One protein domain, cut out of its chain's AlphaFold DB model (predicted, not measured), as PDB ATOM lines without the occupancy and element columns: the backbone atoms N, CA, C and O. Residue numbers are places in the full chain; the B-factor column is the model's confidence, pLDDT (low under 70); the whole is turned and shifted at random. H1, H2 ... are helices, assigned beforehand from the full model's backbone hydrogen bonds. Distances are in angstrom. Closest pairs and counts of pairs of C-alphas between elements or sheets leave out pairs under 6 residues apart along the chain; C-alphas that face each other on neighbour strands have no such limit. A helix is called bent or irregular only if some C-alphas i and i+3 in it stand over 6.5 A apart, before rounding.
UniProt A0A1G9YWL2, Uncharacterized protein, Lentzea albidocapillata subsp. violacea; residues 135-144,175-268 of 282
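AT A GLANCE: This is residues 135 to 144 and 175 to 268 of the 282 residues of an uncharacterized protein of Lentzea albidocapillata subsp. violacea (UniProt A0A1G9YWL2). Two long helices, H2 and H3, fold back side by side as a hairpin, and a shorter helix, H1, packs crosswise on H2 with its first residues, 178 to 182. Long loops, residues 190 to 207 and 248 to 268, gather toward the end of the hairpin where H2 begins and H3 ends. The printed part has 104 residues with three named helices, in the order H1, H2, H3, and no named strand; the class is all helix, though under half of the residues, 46, are in named elements. The whole is compact, with a radius of gyration of the C-alphas of 13.5 A and spans of 40 by 31 by 29 A.

HOW THE PARTS SIT: Start at H2, residues 208 to 224. It touches H3, residues 231 to 247, at a shallow tilt of 9 degrees, opposite ways, in a helical hairpin; look at the closest C-alphas, those of Leu 224 and Gly 231, 4.6 A apart. On H2, residues 214 to 218 alone touch H1, residues 178 to 189, which takes part with 178 to 182 alone. Their closest C-alphas, those of Val 178 and Asp 215, are 5.4 A apart, and the lines are about perpendicular at 75 degrees. H1 and H3 are apart. In H2 every O i to N i+4 pair is within hydrogen-bond range; in H1 5 of 8 are, in H3 10 of 13.

IN THESE COORDINATES: Find C-alpha 208 at (-39.098, 11.277, -39.952); from there H2 runs 24.2 A to C-alpha 224. H3 runs 22.2 A to C-alpha 247 at (-48.111, 19.603, -40.322), with a kink of 33 degrees near residue 241; it is only just irregular, with C-alphas 238 and 241 6.8 A apart. H1 begins at C-alpha 178 at (-39.372, 16.218, -27.946) and spans 14.9 A; it too is only just irregular, with C-alphas 184 and 187 6.9 A apart.

THE WHOLE: The C-alphas farthest apart, those of Thr 229 and Ala 268, are 43.1 A apart. Residues 145 to 174 are not printed, and C-alphas 144 and 175 are 18.4 A apart across the cut. The link from H1 to H2 is long, with 18 residues. Within it, residues 191 to 197 have pLDDT under 70; the mean of the printed part is 89.6.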
ATOM      1  N   ALA A 135     -61.395  18.671 -28.911       76.81
ATOM      2  CA  ALA A 135     -60.460  17.977 -28.040       76.81
ATOM      3  C   ALA A 135     -59.000  18.295 -28.432       76.81
ATOM      4  O   ALA A 135     -58.744  18.598 -29.605       76.81
ATOM      5  N   PRO A 136     -58.059  18.202 -27.476       81.88
ATOM      6  CA  PRO A 136     -56.626  18.294 -27.742       81.88
ATOM      7  C   PRO A 136     -56.156  17.349 -28.853       81.88
ATOM      8  O   PRO A 136     -56.835  16.370 -29.188       81.88
ATOM      9  N   LEU A 137     -54.963  17.609 -29.395       86.12
ATOM     10  CA  LEU A 137     -54.359  16.699 -30.366       86.12
ATOM     11  C   LEU A 137     -54.189  15.306 -29.760       86.12
ATOM     12  O   LEU A 137     -53.619  15.134 -28.685       86.12
ATOM     13  N   LEU A 138     -54.659  14.291 -30.483       87.31
ATOM     14  CA  LEU A 138     -54.468  12.908 -30.074       87.31
ATOM     15  C   LEU A 138     -53.012  12.505 -30.312       87.31
ATOM     16  O   LEU A 138     -52.541  12.538 -31.447       87.31
ATOM     17  N   VAL A 139     -52.327  12.071 -29.263       90.69
ATOM     18  CA  VAL A 139     -50.982  11.494 -29.327       90.69
ATOM     19  C   VAL A 139     -51.071  10.087 -28.755       90.69
ATOM     20  O   VAL A 139     -51.665   9.878 -27.699       90.69
ATOM     21  N   HIS A 140     -50.568   9.101 -29.490       92.69
ATOM     22  CA  HIS A 140     -50.453   7.743 -28.966       92.69
ATOM     23  C   HIS A 140     -49.187   7.638 -28.098       92.69
ATOM     24  O   HIS A 140     -48.295   8.477 -28.182       92.69
ATOM     25  N   GLU A 141     -49.062   6.580 -27.305       92.06
ATOM     26  CA  GLU A 141     -47.824   6.317 -26.569       92.06
ATOM     27  C   GLU A 141     -46.708   5.850 -27.518       92.06
ATOM     28  O   GLU A 141     -46.924   4.967 -28.360       92.06
ATOM     29  N   VAL A 142     -45.518   6.441 -27.388       91.62
ATOM     30  CA  VAL A 142     -44.328   6.015 -28.133       91.62
ATOM     31  C   VAL A 142     -43.894   4.632 -27.623       91.62
ATOM     32  O   VAL A 142     -43.783   4.444 -26.412       91.62
ATOM     33  N   PRO A 143     -43.636   3.644 -28.504       92.69
ATOM     34  CA  PRO A 143     -43.246   2.305 -28.079       92.69
ATOM     35  C   PRO A 143     -41.978   2.288 -27.221       92.69
ATOM     36  O   PRO A 143     -41.001   2.977 -27.516       92.69
ATOM     37  N   ALA A 144     -41.961   1.414 -26.212       89.75
ATOM     38  CA  ALA A 144     -40.770   1.169 -25.408       89.75
ATOM     39  C   ALA A 144     -39.588   0.743 -26.298       89.75
ATOM     40  O   ALA A 144     -39.700  -0.201 -27.083       89.75
ATOM     41  N   PHE A 175     -38.423  20.321 -20.701       93.25
ATOM     42  CA  PHE A 175     -38.782  18.986 -21.151       93.25
ATOM     43  C   PHE A 175     -37.511  18.258 -21.581       93.25
ATOM     44  O   PHE A 175     -36.739  18.828 -22.345       93.25
ATOM     45  N   PRO A 176     -37.258  17.029 -21.106       91.94
ATOM     46  CA  PRO A 176     -36.016  16.319 -21.411       91.94
ATOM     47  C   PRO A 176     -35.855  15.982 -22.900       91.94
ATOM     48  O   PRO A 176     -34.728  15.841 -23.372       91.94
ATOM     49  N   ASP A 177     -36.962  15.850 -23.632       92.19
ATOM     50  CA  ASP A 177     -36.975  15.472 -25.040       92.19
ATOM     51  C   ASP A 177     -38.229  15.989 -25.771       92.19
ATOM     52  O   ASP A 177     -39.210  16.444 -25.175       92.19
ATOM     53  N   VAL A 178     -38.220  15.874 -27.101       95.06
ATOM     54  CA  VAL A 178     -39.372  16.218 -27.946       95.06
ATOM     55  C   VAL A 178     -40.617  15.384 -27.615       95.06
ATOM     56  O   VAL A 178     -41.735  15.866 -27.779       95.06
ATOM     57  N   GLN A 179     -40.468  14.146 -27.136       94.69
ATOM     58  CA  GLN A 179     -41.604  13.270 -26.841       94.69
ATOM     59  C   GLN A 179     -42.427  13.793 -25.660       94.69
ATOM     60  O   GLN A 179     -43.650  13.930 -25.775       94.69
ATOM     61  N   SER A 180     -41.761  14.081 -24.544       94.19
ATOM     62  CA  SER A 180     -42.350  14.681 -23.346       94.19
ATOM     63  C   SER A 180     -42.927  16.055 -23.670       94.19
ATOM     64  O   SER A 180     -44.086  16.315 -23.366       94.19
ATOM     65  N   TRP A 181     -42.204  16.892 -24.419       96.06
ATOM     66  CA  TRP A 181     -42.726  18.191 -24.843       96.06
ATOM     67  C   TRP A 181     -43.992  18.085 -25.710       96.06
ATOM     68  O   TRP A 181     -44.962  18.818 -25.495       96.06
ATOM     69  N   VAL A 182     -44.034  17.163 -26.681       95.69
ATOM     70  CA  VAL A 182     -45.221  16.969 -27.530       95.69
ATOM     71  C   VAL A 182     -46.411  16.470 -26.712       95.69
ATOM     72  O   VAL A 182     -47.518  16.979 -26.886       95.69
ATOM     73  N   THR A 183     -46.186  15.488 -25.840       92.06
ATOM     74  CA  THR A 183     -47.246  14.795 -25.092       92.06
ATOM     75  C   THR A 183     -47.801  15.655 -23.963       92.06
ATOM     76  O   THR A 183     -49.018  15.775 -23.825       92.06
ATOM     77  N   ASP A 184     -46.916  16.291 -23.199       92.81
ATOM     78  CA  ASP A 184     -47.272  16.950 -21.945       92.81
ATOM     79  C   ASP A 184     -47.545  18.450 -22.125       92.81
ATOM     80  O   ASP A 184     -48.187  19.060 -21.272       92.81
ATOM     81  N   TRP A 185     -47.102  19.055 -23.238       93.44
ATOM     82  CA  TRP A 185     -47.255  20.495 -23.468       93.44
ATOM     83  C   TRP A 185     -47.905  20.853 -24.806       93.44
ATOM     84  O   TRP A 185     -48.960  21.488 -24.823       93.44
ATOM     85  N   LEU A 186     -47.330  20.448 -25.945       94.06
ATOM     86  CA  LEU A 186     -47.830  20.894 -27.252       94.06
ATOM     87  C   LEU A 186     -49.248  20.376 -27.528       94.06
ATOM     88  O   LEU A 186     -50.122  21.158 -27.906       94.06
ATOM     89  N   ALA A 187     -49.476  19.070 -27.368       90.50
ATOM     90  CA  ALA A 187     -50.751  18.444 -27.704       90.50
ATOM     91  C   ALA A 187     -51.923  18.936 -26.831       90.50
ATOM     92  O   ALA A 187     -52.964  19.250 -27.414       90.50
ATOM     93  N   PRO A 188     -51.773  19.097 -25.496       88.50
ATOM     94  CA  PRO A 188     -52.793  19.717 -24.645       88.50
ATOM     95  C   PRO A 188     -53.110  21.172 -25.011       88.50
ATOM     96  O   PRO A 188     -54.260  21.600 -24.905       88.50
ATOM     97  N   VAL A 189     -52.104  21.941 -25.442       88.94
ATOM     98  CA  VAL A 189     -52.269  23.362 -25.773       88.94
ATOM     99  C   VAL A 189     -52.928  23.554 -27.137       88.94
ATOM    100  O   VAL A 189     -53.765  24.445 -27.282       88.94
ATOM    101  N   VAL A 190     -52.562  22.759 -28.145       85.31
ATOM    102  CA  VAL A 190     -53.101  22.893 -29.505       85.31
ATOM    103  C   VAL A 190     -54.533  22.357 -29.552       85.31
ATOM    104  O   VAL A 190     -54.773  21.156 -29.650       85.31
ATOM    105  N   THR A 191     -55.505  23.264 -29.546       68.56
ATOM    106  CA  THR A 191     -56.935  22.927 -29.614       68.56
ATOM    107  C   THR A 191     -57.445  22.981 -31.053       68.56
ATOM    108  O   THR A 191     -58.424  23.672 -31.351       68.56
ATOM    109  N   GLN A 192     -56.759  22.306 -31.976       65.19
ATOM    110  CA  GLN A 192     -57.214  22.187 -33.359       65.19
ATOM    111  C   GLN A 192     -57.845  20.815 -33.564       65.19
ATOM    112  O   GLN A 192     -57.305  19.800 -33.132       65.19
ATOM    113  N   GLN A 193     -59.003  20.772 -34.231       53.00
ATOM    114  CA  GLN A 193     -59.608  19.495 -34.585       53.00
ATOM    115  C   GLN A 193     -58.594  18.672 -35.380       53.00
ATOM    116  O   GLN A 193     -58.140  19.142 -36.418       53.00
ATOM    117  N   ALA A 194     -58.344  17.425 -34.987       51.16
ATOM    118  CA  ALA A 194     -58.090  16.362 -35.955       51.16
ATOM    119  C   ALA A 194     -59.425  16.098 -36.677       51.16
ATOM    120  O   ALA A 194     -60.173  15.178 -36.352       51.16
ATOM    121  N   SER A 195     -59.811  17.019 -37.563       53.28
ATOM    122  CA  SER A 195     -61.016  16.893 -38.383       53.28
ATOM    123  C   SER A 195     -60.659  16.217 -39.701       53.28
ATOM    124  O   SER A 195     -59.496  15.998 -40.020       53.28
ATOM    125  N   ASN A 196     -61.657  15.973 -40.540       55.94
ATOM    126  CA  ASN A 196     -61.429  15.617 -41.940       55.94
ATOM    127  C   ASN A 196     -60.738  16.727 -42.764       55.94
ATOM    128  O   ASN A 196     -60.479  16.514 -43.944       55.94
ATOM    129  N   ARG A 197     -60.496  17.910 -42.181       65.88
ATOM    130  CA  ARG A 197     -59.893  19.079 -42.840       65.88
ATOM    131  C   ARG A 197     -58.443  19.340 -42.421       65.88
ATOM    132  O   ARG A 197     -57.875  20.329 -42.867       65.88
ATOM    133  N   THR A 198     -57.861  18.502 -41.567       77.00
ATOM    134  CA  THR A 198     -56.509  18.689 -41.021       77.00
ATOM    135  C   THR A 198     -55.791  17.347 -40.911       77.00
ATOM    136  O   THR A 198     -56.363  16.352 -40.467       77.00
ATOM    137  N   ALA A 199     -54.530  17.303 -41.329       86.94
ATOM    138  CA  ALA A 199     -53.705  16.107 -41.229       86.94
ATOM    139  C   ALA A 199     -53.013  16.042 -39.866       86.94
ATOM    140  O   ALA A 199     -52.246  16.922 -39.507       86.94
ATOM    141  N   TRP A 200     -53.255  14.989 -39.093       90.69
ATOM    142  CA  TRP A 200     -52.495  14.725 -37.875       90.69
ATOM    143  C   TRP A 200     -52.405  13.223 -37.644       90.69
ATOM    144  O   TRP A 200     -53.427  12.535 -37.629       90.69
ATOM    145  N   CYS A 201     -51.186  12.715 -37.464       92.56
ATOM    146  CA  CYS A 201     -50.948  11.317 -37.129       92.56
ATOM    147  C   CYS A 201     -50.633  11.197 -35.630       92.56
ATOM    148  O   CYS A 201     -49.582  11.679 -35.211       92.56
ATOM    149  N   PRO A 202     -51.461  10.498 -34.829       92.38
ATOM    150  CA  PRO A 202     -51.168  10.257 -33.414       92.38
ATOM    151  C   PRO A 202     -49.862   9.502 -33.167       92.38
ATOM    152  O   PRO A 202     -49.273   9.637 -32.101       92.38
ATOM    153  N   GLN A 203     -49.412   8.731 -34.161       94.62
ATOM    154  CA  GLN A 203     -48.113   8.058 -34.192       94.62
ATOM    155  C   GLN A 203     -47.092   8.905 -34.964       94.62
ATOM    156  O   GLN A 203     -46.515   8.454 -35.954       94.62
ATOM    157  N   TRP A 204     -46.938  10.175 -34.590       94.75
ATOM    158  CA  TRP A 204     -46.081  11.136 -35.299       94.75
ATOM    159  C   TRP A 204     -44.614  10.679 -35.369       94.75
ATOM    160  O   TRP A 204     -43.935  10.956 -36.353       94.75
ATOM    161  N   TRP A 205     -44.152   9.902 -34.385       95.19
ATOM    162  CA  TRP A 205     -42.804   9.316 -34.320       95.19
ATOM    163  C   TRP A 205     -42.539   8.225 -35.372       95.19
ATOM    164  O   TRP A 205     -41.441   7.677 -35.432       95.19
ATOM    165  N   GLN A 206     -43.531   7.878 -36.193       94.38
ATOM    166  CA  GLN A 206     -43.335   7.038 -37.378       94.38
ATOM    167  C   GLN A 206     -43.045   7.864 -38.641       94.38
ATOM    168  O   GLN A 206     -42.887   7.306 -39.719       94.38
ATOM    169  N   HIS A 207     -42.961   9.195 -38.528       94.25
ATOM    170  CA  HIS A 207     -42.756  10.110 -39.650       94.25
ATOM    171  C   HIS A 207     -41.491  10.943 -39.436       94.25
ATOM    172  O   HIS A 207     -41.499  11.895 -38.658       94.25
ATOM    173  N   LEU A 208     -40.406  10.629 -40.153       92.94
ATOM    174  CA  LEU A 208     -39.098  11.277 -39.952       92.94
ATOM    175  C   LEU A 208     -39.147  12.806 -40.097       92.94
ATOM    176  O   LEU A 208     -38.609  13.520 -39.255       92.94
ATOM    177  N   GLU A 209     -39.830  13.322 -41.122       94.00
ATOM    178  CA  GLU A 209     -39.973  14.774 -41.296       94.00
ATOM    179  C   GLU A 209     -40.771  15.411 -40.148       94.00
ATOM    180  O   GLU A 209     -40.435  16.507 -39.696       94.00
ATOM    181  N   ALA A 210     -41.797  14.724 -39.636       95.50
ATOM    182  CA  ALA A 210     -42.556  15.224 -38.496       95.50
ATOM    183  C   ALA A 210     -41.692  15.289 -37.236       95.50
ATOM    184  O   ALA A 210     -41.729  16.302 -36.544       95.50
ATOM    185  N   ILE A 211     -40.877  14.259 -36.983       95.44
ATOM    186  CA  ILE A 211     -39.929  14.241 -35.866       95.44
ATOM    187  C   ILE A 211     -39.001  15.455 -35.943       95.44
ATOM    188  O   ILE A 211     -38.955  16.233 -35.001       95.44
ATOM    189  N   ARG A 212     -38.342  15.688 -37.087       94.75
ATOM    190  CA  ARG A 212     -37.413  16.822 -37.268       94.75
ATOM    191  C   ARG A 212     -38.075  18.179 -37.036       94.75
ATOM    192  O   ARG A 212     -37.476  19.077 -36.452       94.75
ATOM    193  N   ARG A 213     -39.315  18.345 -37.500       96.81
ATOM    194  CA  ARG A 213     -40.071  19.590 -37.313       96.81
ATOM    195  C   ARG A 213     -40.473  19.796 -35.858       96.81
ATOM    196  O   ARG A 213     -40.341  20.910 -35.369       96.81
ATOM    197  N   LEU A 214     -40.972  18.757 -35.192       97.50
ATOM    198  CA  LEU A 214     -41.369  18.825 -33.785       97.50
ATOM    199  C   LEU A 214     -40.156  19.034 -32.872       97.50
ATOM    200  O   LEU A 214     -40.242  19.823 -31.939       97.50
ATOM    201  N   ASP A 215     -39.023  18.412 -33.191       96.12
ATOM    202  CA  ASP A 215     -37.758  18.584 -32.477       96.12
ATOM    203  C   ASP A 215     -37.237  20.024 -32.612       96.12
ATOM    204  O   ASP A 215     -37.004  20.704 -31.615       96.12
ATOM    205  N   GLY A 216     -37.209  20.575 -33.832       96.19
ATOM    206  CA  GLY A 216     -36.880  21.990 -34.043       96.19
ATOM    207  C   GLY A 216     -37.856  22.960 -33.353       96.19
ATOM    208  O   GLY A 216     -37.449  24.017 -32.859       96.19
ATOM    209  N   LEU A 217     -39.146  22.613 -33.272       97.94
ATOM    210  CA  LEU A 217     -40.130  23.389 -32.512       97.94
ATOM    211  C   LEU A 217     -39.859  23.358 -31.007       97.94
ATOM    212  O   LEU A 217     -39.915  24.415 -30.382       97.94
ATOM    213  N   TRP A 218     -39.558  22.189 -30.448       97.31
ATOM    214  CA  TRP A 218     -39.213  22.028 -29.037       97.31
ATOM    215  C   TRP A 218     -37.927  22.785 -28.688       97.31
ATOM    216  O   TRP A 218     -37.933  23.597 -27.770       97.31
ATOM    217  N   GLN A 219     -36.854  22.622 -29.463       95.75
ATOM    218  CA  GLN A 219     -35.583  23.307 -29.204       95.75
ATOM    219  C   GLN A 219     -35.720  24.834 -29.295       95.75
ATOM    220  O   GLN A 219     -35.236  25.569 -28.432       95.75
ATOM    221  N   SER A 220     -36.433  25.339 -30.310       97.38
ATOM    222  CA  SER A 220     -36.715  26.779 -30.412       97.38
ATOM    223  C   SER A 220     -37.628  27.274 -29.288       97.38
ATOM    224  O   SER A 220     -37.471  28.410 -28.839       97.38
ATOM    225  N   TRP A 221     -38.545  26.438 -28.794       97.56
ATOM    226  CA  TRP A 221     -39.383  26.744 -27.637       97.56
ATOM    227  C   TRP A 221     -38.552  26.838 -26.352       97.56
ATOM    228  O   TRP A 221     -38.664  27.830 -25.635       97.56
ATOM    229  N   GLU A 222     -37.673  25.864 -26.097       95.19
ATOM    230  CA  GLU A 222     -36.752  25.851 -24.951       95.19
ATOM    231  C   GLU A 222     -35.855  27.090 -24.938       95.19
ATOM    232  O   GLU A 222     -35.629  27.693 -23.892       95.19
ATOM    233  N   HIS A 223     -35.394  27.521 -26.112       94.31
ATOM    234  CA  HIS A 223     -34.602  28.734 -26.237       94.31
ATOM    235  C   HIS A 223     -35.432  30.002 -25.975       94.31
ATOM    236  O   HIS A 223     -35.058  30.852 -25.163       94.31
ATOM    237  N   LEU A 224     -36.576  30.147 -26.652       95.81
ATOM    238  CA  LEU A 224     -37.356  31.387 -26.647       95.81
ATOM    239  C   LEU A 224     -38.225  31.563 -25.395       95.81
ATOM    240  O   LEU A 224     -38.555  32.701 -25.060       95.81
ATOM    241  N   ARG A 225     -38.567  30.495 -24.660       93.69
ATOM    242  CA  ARG A 225     -39.314  30.609 -23.389       93.69
ATOM    243  C   ARG A 225     -38.531  31.359 -22.311       93.69
ATOM    244  O   ARG A 225     -39.133  31.951 -21.417       93.69
ATOM    245  N   LEU A 226     -37.198  31.339 -22.397       92.56
ATOM    246  CA  LEU A 226     -36.313  32.026 -21.455       92.56
ATOM    247  C   LEU A 226     -36.363  33.549 -21.634       92.56
ATOM    248  O   LEU A 226     -36.094  34.294 -20.685       92.56
ATOM    249  N   ASP A 227     -36.761  34.026 -22.816       92.81
ATOM    250  CA  ASP A 227     -37.075  35.430 -23.030       92.81
ATOM    251  C   ASP A 227     -38.513  35.747 -22.588       92.81
ATOM    252  O   ASP A 227     -39.497  35.575 -23.311       92.81
ATOM    253  N   GLY A 228     -38.623  36.308 -21.383       89.06
ATOM    254  CA  GLY A 228     -39.886  36.776 -20.813       89.06
ATOM    255  C   GLY A 228     -40.488  38.023 -21.479       89.06
ATOM    256  O   GLY A 228     -41.489  38.529 -20.971       89.06
ATOM    257  N   THR A 229     -39.886  38.556 -22.549       94.19
ATOM    258  CA  THR A 229     -40.365  39.750 -23.258       94.19
ATOM    259  C   THR A 229     -41.108  39.404 -24.547       94.19
ATOM    260  O   THR A 229     -42.336  39.323 -24.532       94.19
ATOM    261  N   THR A 230     -40.407  39.209 -25.663       96.50
ATOM    262  CA  THR A 230     -41.011  38.931 -26.974       96.50
ATOM    263  C   THR A 230     -40.890  37.465 -27.378       96.50
ATOM    264  O   THR A 230     -41.641  37.038 -28.257       96.50
ATOM    265  N   GLY A 231     -40.033  36.692 -26.706       96.38
ATOM    266  CA  GLY A 231     -39.700  35.294 -26.983       96.38
ATOM    267  C   GLY A 231     -40.881  34.409 -27.360       96.38
ATOM    268  O   GLY A 231     -40.919  33.891 -28.469       96.38
ATOM    269  N   MET A 232     -41.901  34.295 -26.502       97.19
ATOM    270  CA  MET A 232     -43.063  33.441 -26.803       97.19
ATOM    271  C   MET A 232     -43.863  33.917 -28.026       97.19
ATOM    272  O   MET A 232     -44.381  33.106 -28.791       97.19
ATOM    273  N   SER A 233     -43.963  35.231 -28.245       97.56
ATOM    274  CA  SER A 233     -44.660  35.769 -29.419       97.56
ATOM    275  C   SER A 233     -43.874  35.503 -30.704       97.56
ATOM    276  O   SER A 233     -44.465  35.121 -31.712       97.56
ATOM    277  N   VAL A 234     -42.544  35.633 -30.650       98.19
ATOM    278  CA  VAL A 234     -41.640  35.249 -31.742       98.19
ATOM    279  C   VAL A 234     -41.739  33.751 -32.013       98.19
ATOM    280  O   VAL A 234     -41.932  33.366 -33.158       98.19
ATOM    281  N   TRP A 235     -41.700  32.908 -30.979       98.19
ATOM    282  CA  TRP A 235     -41.815  31.459 -31.130       98.19
ATOM    283  C   TRP A 235     -43.122  31.055 -31.814       98.19
ATOM    284  O   TRP A 235     -43.108  30.313 -32.793       98.19
ATOM    285  N   LEU A 236     -44.252  31.598 -31.351       96.94
ATOM    286  CA  LEU A 236     -45.552  31.360 -31.970       96.94
ATOM    287  C   LEU A 236     -45.558  31.768 -33.452       96.94
ATOM    288  O   LEU A 236     -45.988  30.988 -34.295       96.94
ATOM    289  N   ARG A 237     -45.077  32.978 -33.764       96.50
ATOM    290  CA  ARG A 237     -45.144  33.575 -35.106       96.50
ATOM    291  C   ARG A 237     -44.172  32.942 -36.106       96.50
ATOM    292  O   ARG A 237     -44.570  32.672 -37.234       96.50
ATOM    293  N   ASP A 238     -42.918  32.748 -35.709       97.75
ATOM    294  CA  ASP A 238     -41.822  32.384 -36.616       97.75
ATOM    295  C   ASP A 238     -41.563  30.879 -36.656       97.75
ATOM    296  O   ASP A 238     -41.075  30.371 -37.662       97.75
ATOM    297  N   HIS A 239     -41.908  30.161 -35.585       97.56
ATOM    298  CA  HIS A 239     -41.624  28.735 -35.461       97.56
ATOM    299  C   HIS A 239     -42.917  27.922 -35.446       97.56
ATOM    300  O   HIS A 239     -43.208  27.205 -36.403       97.56
ATOM    301  N   ARG A 240     -43.742  28.052 -34.401       95.62
ATOM    302  CA  ARG A 240     -44.928  27.205 -34.224       95.62
ATOM    303  C   ARG A 240     -45.891  27.311 -35.398       95.62
ATOM    304  O   ARG A 240     -46.204  26.295 -36.006       95.62
ATOM    305  N   ASP A 241     -46.382  28.504 -35.711       93.75
ATOM    306  CA  ASP A 241     -47.496  28.661 -36.648       93.75
ATOM    307  C   ASP A 241     -47.147  28.186 -38.073       93.75
ATOM    308  O   ASP A 241     -47.940  27.422 -38.634       93.75
ATOM    309  N   PRO A 242     -45.971  28.509 -38.653       94.75
ATOM    310  CA  PRO A 242     -45.564  27.959 -39.947       94.75
ATOM    311  C   PRO A 242     -45.453  26.429 -39.947       94.75
ATOM    312  O   PRO A 242     -45.958  25.771 -40.861       94.75
ATOM    313  N   HIS A 243     -44.835  25.843 -38.916       95.50
ATOM    314  CA  HIS A 243     -44.660  24.392 -38.835       95.50
ATOM    315  C   HIS A 243     -45.981  23.662 -38.586       95.50
ATOM    316  O   HIS A 243     -46.240  22.656 -39.240       95.50
ATOM    317  N   MET A 244     -46.840  24.170 -37.700       92.25
ATOM    318  CA  MET A 244     -48.149  23.575 -37.426       92.25
ATOM    319  C   MET A 244     -49.082  23.700 -38.633       92.25
ATOM    320  O   MET A 244     -49.767  22.739 -38.965       92.25
ATOM    321  N   THR A 245     -49.049  24.829 -39.352       91.25
ATOM    322  CA  THR A 245     -49.794  24.990 -40.614       91.25
ATOM    323  C   THR A 245     -49.396  23.914 -41.620       91.25
ATOM    324  O   THR A 245     -50.263  23.284 -42.218       91.25
ATOM    325  N   PHE A 246     -48.093  23.667 -41.778       93.44
ATOM    326  CA  PHE A 246     -47.600  22.620 -42.666       93.44
ATOM    327  C   PHE A 246     -47.967  21.214 -42.178       93.44
ATOM    328  O   PHE A 246     -48.452  20.407 -42.964       93.44
ATOM    329  N   LEU A 247     -47.780  20.913 -40.887       93.12
ATOM    330  CA  LEU A 247     -48.111  19.603 -40.322       93.12
ATOM    331  C   LEU A 247     -49.603  19.283 -40.468       93.12
ATOM    332  O   LEU A 247     -49.938  18.127 -40.717       93.12
ATOM    333  N   PHE A 248     -50.477  20.288 -40.394       89.44
ATOM    334  CA  PHE A 248     -51.919  20.129 -40.570       89.44
ATOM    335  C   PHE A 248     -52.406  20.135 -42.019       89.44
ATOM    336  O   PHE A 248     -53.585  19.857 -42.249       89.44
ATOM    337  N   ASP A 249     -51.544  20.398 -43.001       89.69
ATOM    338  CA  ASP A 249     -51.947  20.412 -44.404       89.69
ATOM    339  C   ASP A 249     -52.305  19.005 -44.911       89.69
ATOM    340  O   ASP A 249     -51.508  18.072 -44.856       89.69
ATOM    341  N   THR A 250     -53.507  18.827 -45.460       89.25
ATOM    342  CA  THR A 250     -53.984  17.501 -45.898       89.25
ATOM    343  C   THR A 250     -53.351  16.993 -47.188       89.25
ATOM    344  O   THR A 250     -53.584  15.845 -47.557       89.25
ATOM    345  N   SER A 251     -52.587  17.829 -47.890       88.75
ATOM    346  CA  SER A 251     -52.100  17.528 -49.241       88.75
ATOM    347  C   SER A 251     -50.599  17.254 -49.280       88.75
ATOM    348  O   SER A 251     -50.146  16.430 -50.067       88.75
ATOM    349  N   THR A 252     -49.829  17.955 -48.452       89.25
ATOM    350  CA  THR A 252     -48.363  18.028 -48.530       89.25
ATOM    351  C   THR A 252     -47.664  17.676 -47.223       89.25
ATOM    352  O   THR A 252     -46.467  17.409 -47.242       89.25
ATOM    353  N   SER A 253     -48.393  17.625 -46.104       92.12
ATOM    354  CA  SER A 253     -47.844  17.206 -44.812       92.12
ATOM    355  C   SER A 253     -47.276  15.780 -44.871       92.12
ATOM    356  O   SER A 253     -47.837  14.933 -45.585       92.12
ATOM    357  N   PRO A 254     -46.271  15.437 -44.035       92.94
ATOM    358  CA  PRO A 254     -45.906  14.041 -43.769       92.94
ATOM    359  C   PRO A 254     -47.106  13.186 -43.323       92.94
ATOM    360  O   PRO A 254     -47.137  11.978 -43.544       92.94
ATOM    361  N   PHE A 255     -48.142  13.808 -42.753       92.56
ATOM    362  CA  PHE A 255     -49.359  13.137 -42.302       92.56
ATOM    363  C   PHE A 255     -50.469  13.065 -43.358       92.56
ATOM    364  O   PHE A 255     -51.551  12.576 -43.046       92.56
ATOM    365  N   SER A 256     -50.242  13.525 -44.592       89.62
ATOM    366  CA  SER A 256     -51.266  13.585 -45.654       89.62
ATOM    367  C   SER A 256     -51.934  12.232 -45.951       89.62
ATOM    368  O   SER A 256     -53.116  12.179 -46.284       89.62
ATOM    369  N   ASN A 257     -51.222  11.119 -45.739       89.12
ATOM    370  CA  ASN A 257     -51.771   9.763 -45.863       89.12
ATOM    371  C   ASN A 257     -52.452   9.238 -44.584       89.12
ATOM    372  O   ASN A 257     -53.143   8.221 -44.640       89.12
ATOM    373  N   CYS A 258     -52.274   9.911 -43.445       88.06
ATOM    374  CA  CYS A 258     -52.720   9.489 -42.114       88.06
ATOM    375  C   CYS A 258     -54.021  10.178 -41.662       88.06
ATOM    376  O   CYS A 258     -54.175  10.556 -40.499       88.06
ATOM    377  N   LEU A 259     -54.956  10.401 -42.587       79.69
ATOM    378  CA  LEU A 259     -56.206  11.101 -42.287       79.69
ATOM    379  C   LEU A 259     -57.088  10.295 -41.321       79.69
ATOM    380  O   LEU A 259     -57.044   9.064 -41.280       79.69
ATOM    381  N   PHE A 260     -57.934  11.000 -40.564       72.69
ATOM    382  CA  PHE A 260     -58.868  10.407 -39.594       72.69
ATOM    383  C   PHE A 260     -58.188   9.608 -38.468       72.69
ATOM    384  O   PHE A 260     -58.770   8.658 -37.943       72.69
ATOM    385  N   GLY A 261     -56.950   9.967 -38.107       72.06
ATOM    386  CA  GLY A 261     -56.195   9.313 -37.033       72.06
ATOM    387  C   GLY A 261     -55.718   7.898 -37.372       72.06
ATOM    388  O   GLY A 261     -55.219   7.196 -36.495       72.06
ATOM    389  N   GLN A 262     -55.861   7.466 -38.627       82.25
ATOM    390  CA  GLN A 262     -55.387   6.164 -39.080       82.25
ATOM    391  C   GLN A 262     -53.974   6.304 -39.622       82.25
ATOM    392  O   GLN A 262     -53.771   6.865 -40.696       82.25
ATOM    393  N   HIS A 263     -52.999   5.775 -38.888       91.25
ATOM    394  CA  HIS A 263     -51.621   5.752 -39.349       91.25
ATOM    395  C   HIS A 263     -51.474   4.927 -40.636       91.25
ATOM    396  O   HIS A 263     -52.056   3.848 -40.780       91.25
ATOM    397  N   ARG A 264     -50.661   5.442 -41.557       90.94
ATOM    398  CA  ARG A 264     -50.170   4.734 -42.736       90.94
ATOM    399  C   ARG A 264     -48.671   4.942 -42.838       90.94
ATOM    400  O   ARG A 264     -48.194   6.047 -42.578       90.94
ATOM    401  N   GLU A 265     -47.984   3.891 -43.268       88.38
ATOM    402  CA  GLU A 265     -46.545   3.927 -43.499       88.38
ATOM    403  C   GLU A 265     -46.173   5.086 -44.437       88.38
ATOM    404  O   GLU A 265     -46.831   5.267 -45.476       88.38
ATOM    405  N   PRO A 266     -45.149   5.884 -44.088       86.19
ATOM    406  CA  PRO A 266     -44.646   6.923 -44.968       86.19
ATOM    407  C   PRO A 266     -44.153   6.344 -46.303       86.19
ATOM    408  O   PRO A 266     -43.729   5.185 -46.372       86.19
ATOM    409  N   PRO A 267     -44.146   7.146 -47.382       84.06
ATOM    410  CA  PRO A 267     -43.461   6.774 -48.613       84.06
ATOM    411  C   PRO A 267     -41.986   6.444 -48.356       84.06
ATOM    412  O   PRO A 267     -41.357   7.006 -47.458       84.06
ATOM    413  N   ALA A 268     -41.419   5.565 -49.186       83.25
ATOM    414  CA  ALA A 268     -39.991   5.277 -49.142       83.25
ATOM    415  C   ALA A 268     -39.161   6.553 -49.365       83.25
ATOM    416  O   ALA A 268     -39.573   7.457 -50.099       83.25
TER     417      ALA A 268